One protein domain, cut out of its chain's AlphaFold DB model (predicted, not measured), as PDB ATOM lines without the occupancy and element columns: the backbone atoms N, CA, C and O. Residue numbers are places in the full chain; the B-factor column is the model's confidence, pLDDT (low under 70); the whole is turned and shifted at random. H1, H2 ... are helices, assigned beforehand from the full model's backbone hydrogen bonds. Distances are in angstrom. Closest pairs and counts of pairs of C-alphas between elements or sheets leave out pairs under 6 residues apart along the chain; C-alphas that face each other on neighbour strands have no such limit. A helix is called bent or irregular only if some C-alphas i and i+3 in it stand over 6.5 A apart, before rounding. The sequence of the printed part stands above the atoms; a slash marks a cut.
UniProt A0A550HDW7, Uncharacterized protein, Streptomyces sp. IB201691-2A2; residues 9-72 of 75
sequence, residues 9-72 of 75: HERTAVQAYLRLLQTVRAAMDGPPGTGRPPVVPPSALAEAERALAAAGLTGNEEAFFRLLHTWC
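Overview. This is residues 9 to 72 of the 75 residues of an uncharacterized protein of Streptomyces sp. IB201691-2A2 (UniProt A0A550HDW7). This is an open, wide U of helices with no packed core: the long helix H1 makes one arm, the loop of residues 29 to 41 turns at the base, and two shorter helices, H2 and then H3, make the other arm. The middle is empty, no two of the helices touch, and residues 9 to 26 of H1 stand free. The printed part has 64 residues with three named helices, in the order H1, H2, H3, and no named strand; the class is all helix. It is extended, with a radius of gyration of the C-alphas of 16.7 A, and its C-alphas span 39 by 38 by 22 A.

Along the chain. Find C-alpha 9 at (142.000, 156.911, 288.388), where H1, residues 9 to 28, begins. From there it runs 28.9 A to C-alpha 28 at (165.037, 164.790, 272.739), and it is the longest helix, with 20 residues. Read on through residues 29 to 41, which hold no named element, to Pro 42, where H2 begins; it covers residues 42 to 54 and is 18.3 A from first to last C-alpha. After residues 55 to 60 comes H3, residues 61 to 71, 15.3 A long. It ends at C-alpha 71, at (172.157, 136.165, 268.184), with Cys 72 after it.

Arrangement. Start with H1 and look for a neighbour: it touches no helix, and it is apart from both H2 and H3. Going on, you find H2 and H3 apart as well, but only just, with their closest C-alphas 8.5 A from each other. Among the residues that stand free are 38 to 48, of which 42 to 48 belong to H2, and 65 to 72, of which 65 to 71 belong to H3. Look at the backbone O and N atoms inside the helices: in H1, H2 and H3 every O i to N i+4 pair is within hydrogen-bond range. None of the three helices is bent.

Size, cuts and confidence. The two C-alphas farthest apart are those of Arg 11 and Trp 71, at 42.5 A, and the first and last printed C-alphas, of His 9 and Cys 72, are 40.5 A apart. The printed part has no cut. The link from H1 to H2 is long, with 13 residues, and its C-alphas lie 11 to 21 A from the mean of the C-alphas; the link from H2 to H3 is short, with 6 residues. In the B-factor column, the mean pLDDT of the printed part is 78.9, and the model's confidence is under 70 at residues 27 to 28 and 30 to 39.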
ATOM      1  N   HIS A   9     141.197 157.886 289.123       82.19
ATOM      2  CA  HIS A   9     142.000 156.911 288.388       82.19
ATOM      3  C   HIS A   9     142.366 157.412 286.983       82.19
ATOM      4  O   HIS A   9     143.533 157.366 286.592       82.19
ATOM      5  N   GLU A  10     141.396 157.958 286.245       90.44
ATOM      6  CA  GLU A  10     141.648 158.540 284.924       90.44
ATOM      7  C   GLU A  10     142.584 159.752 285.018       90.44
ATOM      8  O   GLU A  10     143.485 159.903 284.194       90.44
ATOM      9  N   ARG A  11     142.448 160.586 286.056       92.75
ATOM     10  CA  ARG A  11     143.365 161.707 286.301       92.75
ATOM     11  C   ARG A  11     144.789 161.219 286.565       92.75
ATOM     12  O   ARG A  11     145.725 161.786 286.004       92.75
ATOM     13  N   THR A  12     144.965 160.169 287.367       88.56
ATOM     14  CA  THR A  12     146.280 159.557 287.616       88.56
ATOM     15  C   THR A  12     146.882 158.974 286.337       88.56
ATOM     16  O   THR A  12     148.056 159.216 286.061       88.56
ATOM     17  N   ALA A  13     146.093 158.271 285.520       82.12
ATOM     18  CA  ALA A  13     146.555 157.717 284.248       82.12
ATOM     19  C   ALA A  13     146.999 158.818 283.269       82.12
ATOM     20  O   ALA A  13     148.086 158.742 282.693       82.12
ATOM     21  N   VAL A  14     146.211 159.890 283.142       89.06
ATOM     22  CA  VAL A  14     146.555 161.051 282.306       89.06
ATOM     23  C   VAL A  14     147.817 161.746 282.821       89.06
ATOM     24  O   VAL A  14     148.691 162.092 282.029       89.06
ATOM     25  N   GLN A  15     147.966 161.918 284.135       90.75
ATOM     26  CA  GLN A  15     149.176 162.504 284.723       90.75
ATOM     27  C   GLN A  15     150.420 161.641 284.480       90.75
ATOM     28  O   GLN A  15     151.475 162.181 284.147       90.75
ATOM     29  N   ALA A  16     150.306 160.314 284.593       85.69
ATOM     30  CA  ALA A  16     151.394 159.391 284.282       85.69
ATOM     31  C   ALA A  16     151.798 159.473 282.801       85.69
ATOM     32  O   ALA A  16     152.986 159.574 282.490       85.69
ATOM     33  N   TYR A  17     150.816 159.518 281.895       83.25
ATOM     34  CA  TYR A  17     151.052 159.682 280.460       83.25
ATOM     35  C   TYR A  17     151.728 161.020 280.129       83.25
ATOM     36  O   TYR A  17     152.726 161.054 279.408       83.25
ATOM     37  N   LEU A  18     151.245 162.127 280.701       91.19
ATOM     38  CA  LEU A  18     151.850 163.447 280.508       91.19
ATOM     39  C   LEU A  18     153.287 163.499 281.037       91.19
ATOM     40  O   LEU A  18     154.151 164.081 280.384       91.19
ATOM     41  N   ARG A  19     153.561 162.859 282.180       87.69
ATOM     42  CA  ARG A  19     154.918 162.750 282.728       87.69
ATOM     43  C   ARG A  19     155.839 161.985 281.781       87.69
ATOM     44  O   ARG A  19     156.934 162.462 281.502       87.69
ATOM     45  N   LEU A  20     155.388 160.844 281.255       88.25
ATOM     46  CA  LEU A  20     156.152 160.064 280.280       88.25
ATOM     47  C   LEU A  20     156.467 160.900 279.032       88.25
ATOM     48  O   LEU A  20     157.618 160.961 278.602       88.25
ATOM     49  N   LEU A  21     155.467 161.603 278.495       85.00
ATOM     50  CA  LEU A  21     155.627 162.447 277.313       85.00
ATOM     51  C   LEU A  21     156.628 163.590 277.549       85.00
ATOM     52  O   LEU A  21     157.458 163.881 276.688       85.00
ATOM     53  N   GLN A  22     156.588 164.215 278.728       80.38
ATOM     54  CA  GLN A  22     157.551 165.246 279.125       80.38
ATOM     55  C   GLN A  22     158.972 164.688 279.251       80.38
ATOM     56  O   GLN A  22     159.916 165.343 278.817       80.38
ATOM     57  N   THR A  23     159.137 163.477 279.790       75.44
ATOM     58  CA  THR A  23     160.445 162.810 279.876       75.44
ATOM     59  C   THR A  23     161.019 162.508 278.494       75.44
ATOM     60  O   THR A  23     162.180 162.822 278.242       75.44
ATOM     61  N   VAL A  24     160.209 161.964 277.581       78.69
ATOM     62  CA  VAL A  24     160.629 161.703 276.195       78.69
ATOM     63  C   VAL A  24     161.048 163.001 275.509       78.69
ATOM     64  O   VAL A  24     162.100 163.058 274.875       78.69
ATOM     65  N   ARG A  25     160.266 164.071 275.678       80.25
ATOM     66  CA  ARG A  25     160.598 165.382 275.121       80.25
ATOM     67  C   ARG A  25     161.904 165.939 275.691       80.25
ATOM     68  O   ARG A  25     162.747 166.374 274.919       80.25
ATOM     69  N   ALA A  26     162.108 165.865 277.005       75.00
ATOM     70  CA  ALA A  26     163.344 166.315 277.645       75.00
ATOM     71  C   ALA A  26     164.580 165.537 277.157       75.00
ATOM     72  O   ALA A  26     165.641 166.129 276.980       75.00
ATOM     73  N   ALA A  27     164.441 164.235 276.894       67.12
ATOM     74  CA  ALA A  27     165.513 163.424 276.316       67.12
ATOM     75  C   ALA A  27     165.857 163.845 274.874       67.12
ATOM     76  O   ALA A  27     167.011 163.765 274.460       67.12
ATOM     77  N   MET A  28     164.865 164.317 274.116       69.81
ATOM     78  CA  MET A  28     165.037 164.790 272.739       69.81
ATOM     79  C   MET A  28     165.545 166.239 272.655       69.81
ATOM     80  O   MET A  28     166.290 166.556 271.730       69.81
ATOM     81  N   ASP A  29     165.168 167.091 273.614       71.69
ATOM     82  CA  ASP A  29     165.509 168.523 273.687       71.69
ATOM     83  C   ASP A  29     166.889 168.791 274.347       71.69
ATOM     84  O   ASP A  29     167.267 169.946 274.558       71.69
ATOM     85  N   GLY A  30     167.658 167.748 274.689       62.97
ATOM     86  CA  GLY A  30     169.001 167.870 275.271       62.97
ATOM     87  C   GLY A  30     170.014 168.599 274.364       62.97
ATOM     88  O   GLY A  30     169.817 168.671 273.147       62.97
ATOM     89  N   PRO A  31     171.116 169.148 274.927       60.28
ATOM     90  CA  PRO A  31     172.083 169.939 274.173       60.28
ATOM     91  C   PRO A  31     172.598 169.169 272.946       60.28
ATOM     92  O   PRO A  31     172.936 167.985 273.070       60.28
ATOM     93  N   PRO A  32     172.683 169.812 271.763       55.59
ATOM     94  CA  PRO A  32     173.154 169.161 270.549       55.59
ATOM     95  C   PRO A  32     174.625 168.772 270.735       55.59
ATOM     96  O   PRO A  32     175.520 169.592 270.574       55.59
ATOM     97  N   GLY A  33     174.874 167.526 271.138       57.56
ATOM     98  CA  GLY A  33     176.227 167.016 271.361       57.56
ATOM     99  C   GLY A  33     176.355 165.925 272.421       57.56
ATOM    100  O   GLY A  33     177.304 165.153 272.356       57.56
ATOM    101  N   THR A  34     175.407 165.787 273.354       58.06
ATOM    102  CA  THR A  34     175.473 164.742 274.393       58.06
ATOM    103  C   THR A  34     174.245 163.843 274.334       58.06
ATOM    104  O   THR A  34     173.258 164.078 275.021       58.06
ATOM    105  N   GLY A  35     174.295 162.806 273.494       60.28
ATOM    106  CA  GLY A  35     173.341 161.698 273.582       60.28
ATOM    107  C   GLY A  35     171.955 161.946 272.986       60.28
ATOM    108  O   GLY A  35     170.982 161.398 273.495       60.28
ATOM    109  N   ARG A  36     171.840 162.699 271.881       55.41
ATOM    110  CA  ARG A  36     170.664 162.516 271.014       55.41
ATOM    111  C   ARG A  36     170.667 161.036 270.598       55.41
ATOM    112  O   ARG A  36     171.697 160.606 270.067       55.41
ATOM    113  N   PRO A  37     169.593 160.254 270.834       55.97
ATOM    114  CA  PRO A  37     169.530 158.911 270.280       55.97
ATOM    115  C   PRO A  37     169.807 159.033 268.780       55.97
ATOM    116  O   PRO A  37     169.307 159.992 268.173       55.97
ATOM    117  N   PRO A  38     170.646 158.162 268.192       59.09
ATOM    118  CA  PRO A  38     170.951 158.241 266.771       59.09
ATOM    119  C   PRO A  38     169.632 158.387 266.020       59.09
ATOM    120  O   PRO A  38     168.722 157.577 266.198       59.09
ATOM    121  N   VAL A  39     169.483 159.486 265.272       68.19
ATOM    122  CA  VAL A  39     168.267 159.733 264.498       68.19
ATOM    123  C   VAL A  39     168.222 158.635 263.452       68.19
ATOM    124  O   VAL A  39     168.946 158.692 262.463       68.19
ATOM    125  N   VAL A  40     167.421 157.606 263.718       70.00
ATOM    126  CA  VAL A  40     167.223 156.499 262.791       70.00
ATOM    127  C   VAL A  40     166.503 157.078 261.574       70.00
ATOM    128  O   VAL A  40     165.413 157.638 261.729       70.00
ATOM    129  N   PRO A  41     167.092 157.003 260.367       79.56
ATOM    130  CA  PRO A  41     166.407 157.445 259.163       79.56
ATOM    131  C   PRO A  41     165.072 156.700 259.023       79.56
ATOM    132  O   PRO A  41     165.052 155.479 259.203       79.56
ATOM    133  N   PRO A  42     163.965 157.369 258.650       77.06
ATOM    134  CA  PRO A  42     162.677 156.698 258.458       77.06
ATOM    135  C   PRO A  42     162.751 155.511 257.487       77.06
ATOM    136  O   PRO A  42     162.046 154.522 257.653       77.06
ATOM    137  N   SER A  43     163.649 155.578 256.498       78.69
ATOM    138  CA  SER A  43     163.911 154.483 255.562       78.69
ATOM    139  C   SER A  43     164.471 153.232 256.240       78.69
ATOM    140  O   SER A  43     164.061 152.132 255.882       78.69
ATOM    141  N   ALA A  44     165.366 153.395 257.219       78.12
ATOM    142  CA  ALA A  44     165.951 152.290 257.974       78.12
ATOM    143  C   ALA A  44     164.907 151.630 258.887       78.12
ATOM    144  O   ALA A  44     164.856 150.407 258.981       78.12
ATOM    145  N   LEU A  45     164.018 152.427 259.494       78.94
ATOM    146  CA  LEU A  45     162.896 151.895 260.269       78.94
ATOM    147  C   LEU A  45     161.928 151.106 259.375       78.94
ATOM    148  O   LEU A  45     161.597 149.966 259.682       78.94
ATOM    149  N   ALA A  46     161.554 151.667 258.223       82.44
ATOM    150  CA  ALA A  46     160.670 150.998 257.273       82.44
ATOM    151  C   ALA A  46     161.282 149.704 256.703       82.44
ATOM    152  O   ALA A  46     160.564 148.769 256.354       82.44
ATOM    153  N   GLU A  47     162.607 149.637 256.568       85.38
ATOM    154  CA  GLU A  47     163.315 148.416 256.178       85.38
ATOM    155  C   GLU A  47     163.266 147.351 257.274       85.38
ATOM    156  O   GLU A  47     162.921 146.206 256.982       85.38
ATOM    157  N   ALA A  48     163.521 147.737 258.526       85.12
ATOM    158  CA  ALA A  48     163.403 146.839 259.668       85.12
ATOM    159  C   ALA A  48     161.973 146.292 259.808       85.12
ATOM    160  O   ALA A  48     161.790 145.086 259.942       85.12
ATOM    161  N   GLU A  49     160.954 147.145 259.685       84.69
ATOM    162  CA  GLU A  49     159.546 146.732 259.710       84.69
ATOM    163  C   GLU A  49     159.218 145.719 258.605       84.69
ATOM    164  O   GLU A  49     158.578 144.699 258.872       84.69
ATOM    165  N   ARG A  50     159.699 145.943 257.372       87.75
ATOM    166  CA  ARG A  50     159.532 144.983 256.267       87.75
ATOM    167  C   ARG A  50     160.234 143.656 256.546       87.75
ATOM    168  O   ARG A  50     159.659 142.608 256.261       87.75
ATOM    169  N   ALA A  51     161.447 143.685 257.096       87.69
ATOM    170  CA  ALA A  51     162.191 142.477 257.442       87.69
ATOM    171  C   ALA A  51     161.489 141.678 258.552       87.69
ATOM    172  O   ALA A  51     161.349 140.460 258.440       87.69
ATOM    173  N   LEU A  52     160.975 142.360 259.579       84.88
ATOM    174  CA  LEU A  52     160.188 141.745 260.649       84.88
ATOM    175  C   LEU A  52     158.888 141.139 260.115       84.88
ATOM    176  O   LEU A  52     158.548 140.016 260.481       84.88
ATOM    177  N   ALA A  53     158.190 141.832 259.212       85.38
ATOM    178  CA  ALA A  53     156.992 141.303 258.565       85.38
ATOM    179  C   ALA A  53     157.287 140.063 257.713       85.38
ATOM    180  O   ALA A  53     156.581 139.062 257.821       85.38
ATOM    181  N   ALA A  54     158.362 140.089 256.920       86.94
ATOM    182  CA  ALA A  54     158.798 138.939 256.131       86.94
ATOM    183  C   ALA A  54     159.193 137.735 257.007       86.94
ATOM    184  O   ALA A  54     158.983 136.592 256.609       86.94
ATOM    185  N   ALA A  55     159.716 137.986 258.210       84.50
ATOM    186  CA  ALA A  55     160.034 136.962 259.203       84.50
ATOM    187  C   ALA A  55     158.819 136.494 260.034       84.50
ATOM    188  O   ALA A  55     158.966 135.610 260.876       84.50
ATOM    189  N   GLY A  56     157.628 137.071 259.830       86.62
ATOM    190  CA  GLY A  56     156.424 136.744 260.604       86.62
ATOM    191  C   GLY A  56     156.436 137.274 262.044       86.62
ATOM    192  O   GLY A  56     155.738 136.737 262.900       86.62
ATOM    193  N   LEU A  57     157.230 138.312 262.322       84.12
ATOM    194  CA  LEU A  57     157.449 138.883 263.658       84.12
ATOM    195  C   LEU A  57     156.695 140.202 263.904       84.12
ATOM    196  O   LEU A  57     156.907 140.852 264.927       84.12
ATOM    197  N   THR A  58     155.816 140.628 262.994       84.19
ATOM    198  CA  THR A  58     154.999 141.837 263.190       84.19
ATOM    199  C   THR A  58     154.145 141.720 264.455       84.19
ATOM    200  O   THR A  58     153.287 140.846 264.541       84.19
ATOM    201  N   GLY A  59     154.367 142.618 265.422       75.62
ATOM    202  CA  GLY A  59     153.620 142.651 266.686       75.62
ATOM    203  C   GLY A  59     153.903 141.474 267.626       75.62
ATOM    204  O   GLY A  59     153.040 141.130 268.428       75.62
ATOM    205  N   ASN A  60     155.059 140.810 267.488       82.56
ATOM    206  CA  ASN A  60     155.483 139.738 268.388       82.56
ATOM    207  C   ASN A  60     156.851 140.046 269.008       82.56
ATOM    208  O   ASN A  60     157.893 139.525 268.601       82.56
ATOM    209  N   GLU A  61     156.827 140.908 270.017       80.00
ATOM    210  CA  GLU A  61     158.006 141.372 270.737       80.00
ATOM    211  C   GLU A  61     158.703 140.226 271.485       80.00
ATOM    212  O   GLU A  61     159.929 140.156 271.489       80.00
ATOM    213  N   GLU A  62     157.958 139.277 272.065       79.25
ATOM    214  CA  GLU A  62     158.533 138.149 272.816       79.25
ATOM    215  C   GLU A  62     159.372 137.222 271.919       79.25
ATOM    216  O   GLU A  62     160.492 136.839 272.270       79.25
ATOM    217  N   ALA A  63     158.854 136.852 270.742       80.69
ATOM    218  CA  ALA A  63     159.600 136.043 269.782       80.69
ATOM    219  C   ALA A  63     160.818 136.797 269.236       80.69
ATOM    220  O   ALA A  63     161.896 136.210 269.126       80.69
ATOM    221  N   PHE A  64     160.668 138.096 268.961       82.12
ATOM    222  CA  PHE A  64     161.764 138.949 268.515       82.12
ATOM    223  C   PHE A  64     162.890 139.047 269.557       82.12
ATOM    224  O   PHE A  64     164.052 138.816 269.221       82.12
ATOM    225  N   PHE A  65     162.571 139.304 270.830       83.62
ATOM    226  CA  PHE A  65     163.582 139.405 271.887       83.62
ATOM    227  C   PHE A  65     164.300 138.078 272.149       83.62
ATOM    228  O   PHE A  65     165.517 138.080 272.315       83.62
ATOM    229  N   ARG A  66     163.601 136.932 272.107       85.56
ATOM    230  CA  ARG A  66     164.257 135.610 272.196       85.56
ATOM    231  C   ARG A  66     165.265 135.381 271.071       85.56
ATOM    232  O   ARG A  66     166.352 134.850 271.308       85.56
ATOM    233  N   LEU A  67     164.907 135.779 269.853       84.94
ATOM    234  CA  LEU A  67     165.768 135.650 268.683       84.94
ATOM    235  C   LEU A  67     167.009 136.549 268.815       84.94
ATOM    236  O   LEU A  67     168.129 136.081 268.624       84.94
ATOM    237  N   LEU A  68     166.819 137.803 269.245       85.38
ATOM    238  CA  LEU A  68     167.915 138.730 269.537       85.38
ATOM    239  C   LEU A  68     168.865 138.195 270.606       85.38
ATOM    240  O   LEU A  68     170.073 138.257 270.415       85.38
ATOM    241  N   HIS A  69     168.343 137.637 271.698       82.81
ATOM    242  CA  HIS A  69     169.171 137.098 272.780       82.81
ATOM    243  C   HIS A  69     169.998 135.881 272.340       82.81
ATOM    244  O   HIS A  69     171.086 135.644 272.852       82.81
ATOM    245  N   THR A  70     169.499 135.128 271.355       84.88
ATOM    246  CA  THR A  70     170.236 134.012 270.747       84.88
ATOM    247  C   THR A  70     171.379 134.504 269.851       84.88
ATOM    248  O   THR A  70     172.423 133.862 269.776       84.88
ATOM    249  N   TRP A  71     171.189 135.624 269.148       82.88
ATOM    250  CA  TRP A  71     172.157 136.165 268.184       82.88
ATOM    251  C   TRP A  71     173.182 137.123 268.799       82.88
ATOM    252  O   TRP A  71     174.335 137.132 268.379       82.88
ATOM    253  N   CYS A  72     172.772 137.902 269.797       79.38
ATOM    254  CA  CYS A  72     173.612 138.769 270.616       79.38
ATOM    255  C   CYS A  72     173.457 138.351 272.085       79.38
ATOM    256  O   CYS A  72     172.677 138.973 272.814       79.38
TER     257      CYS A  72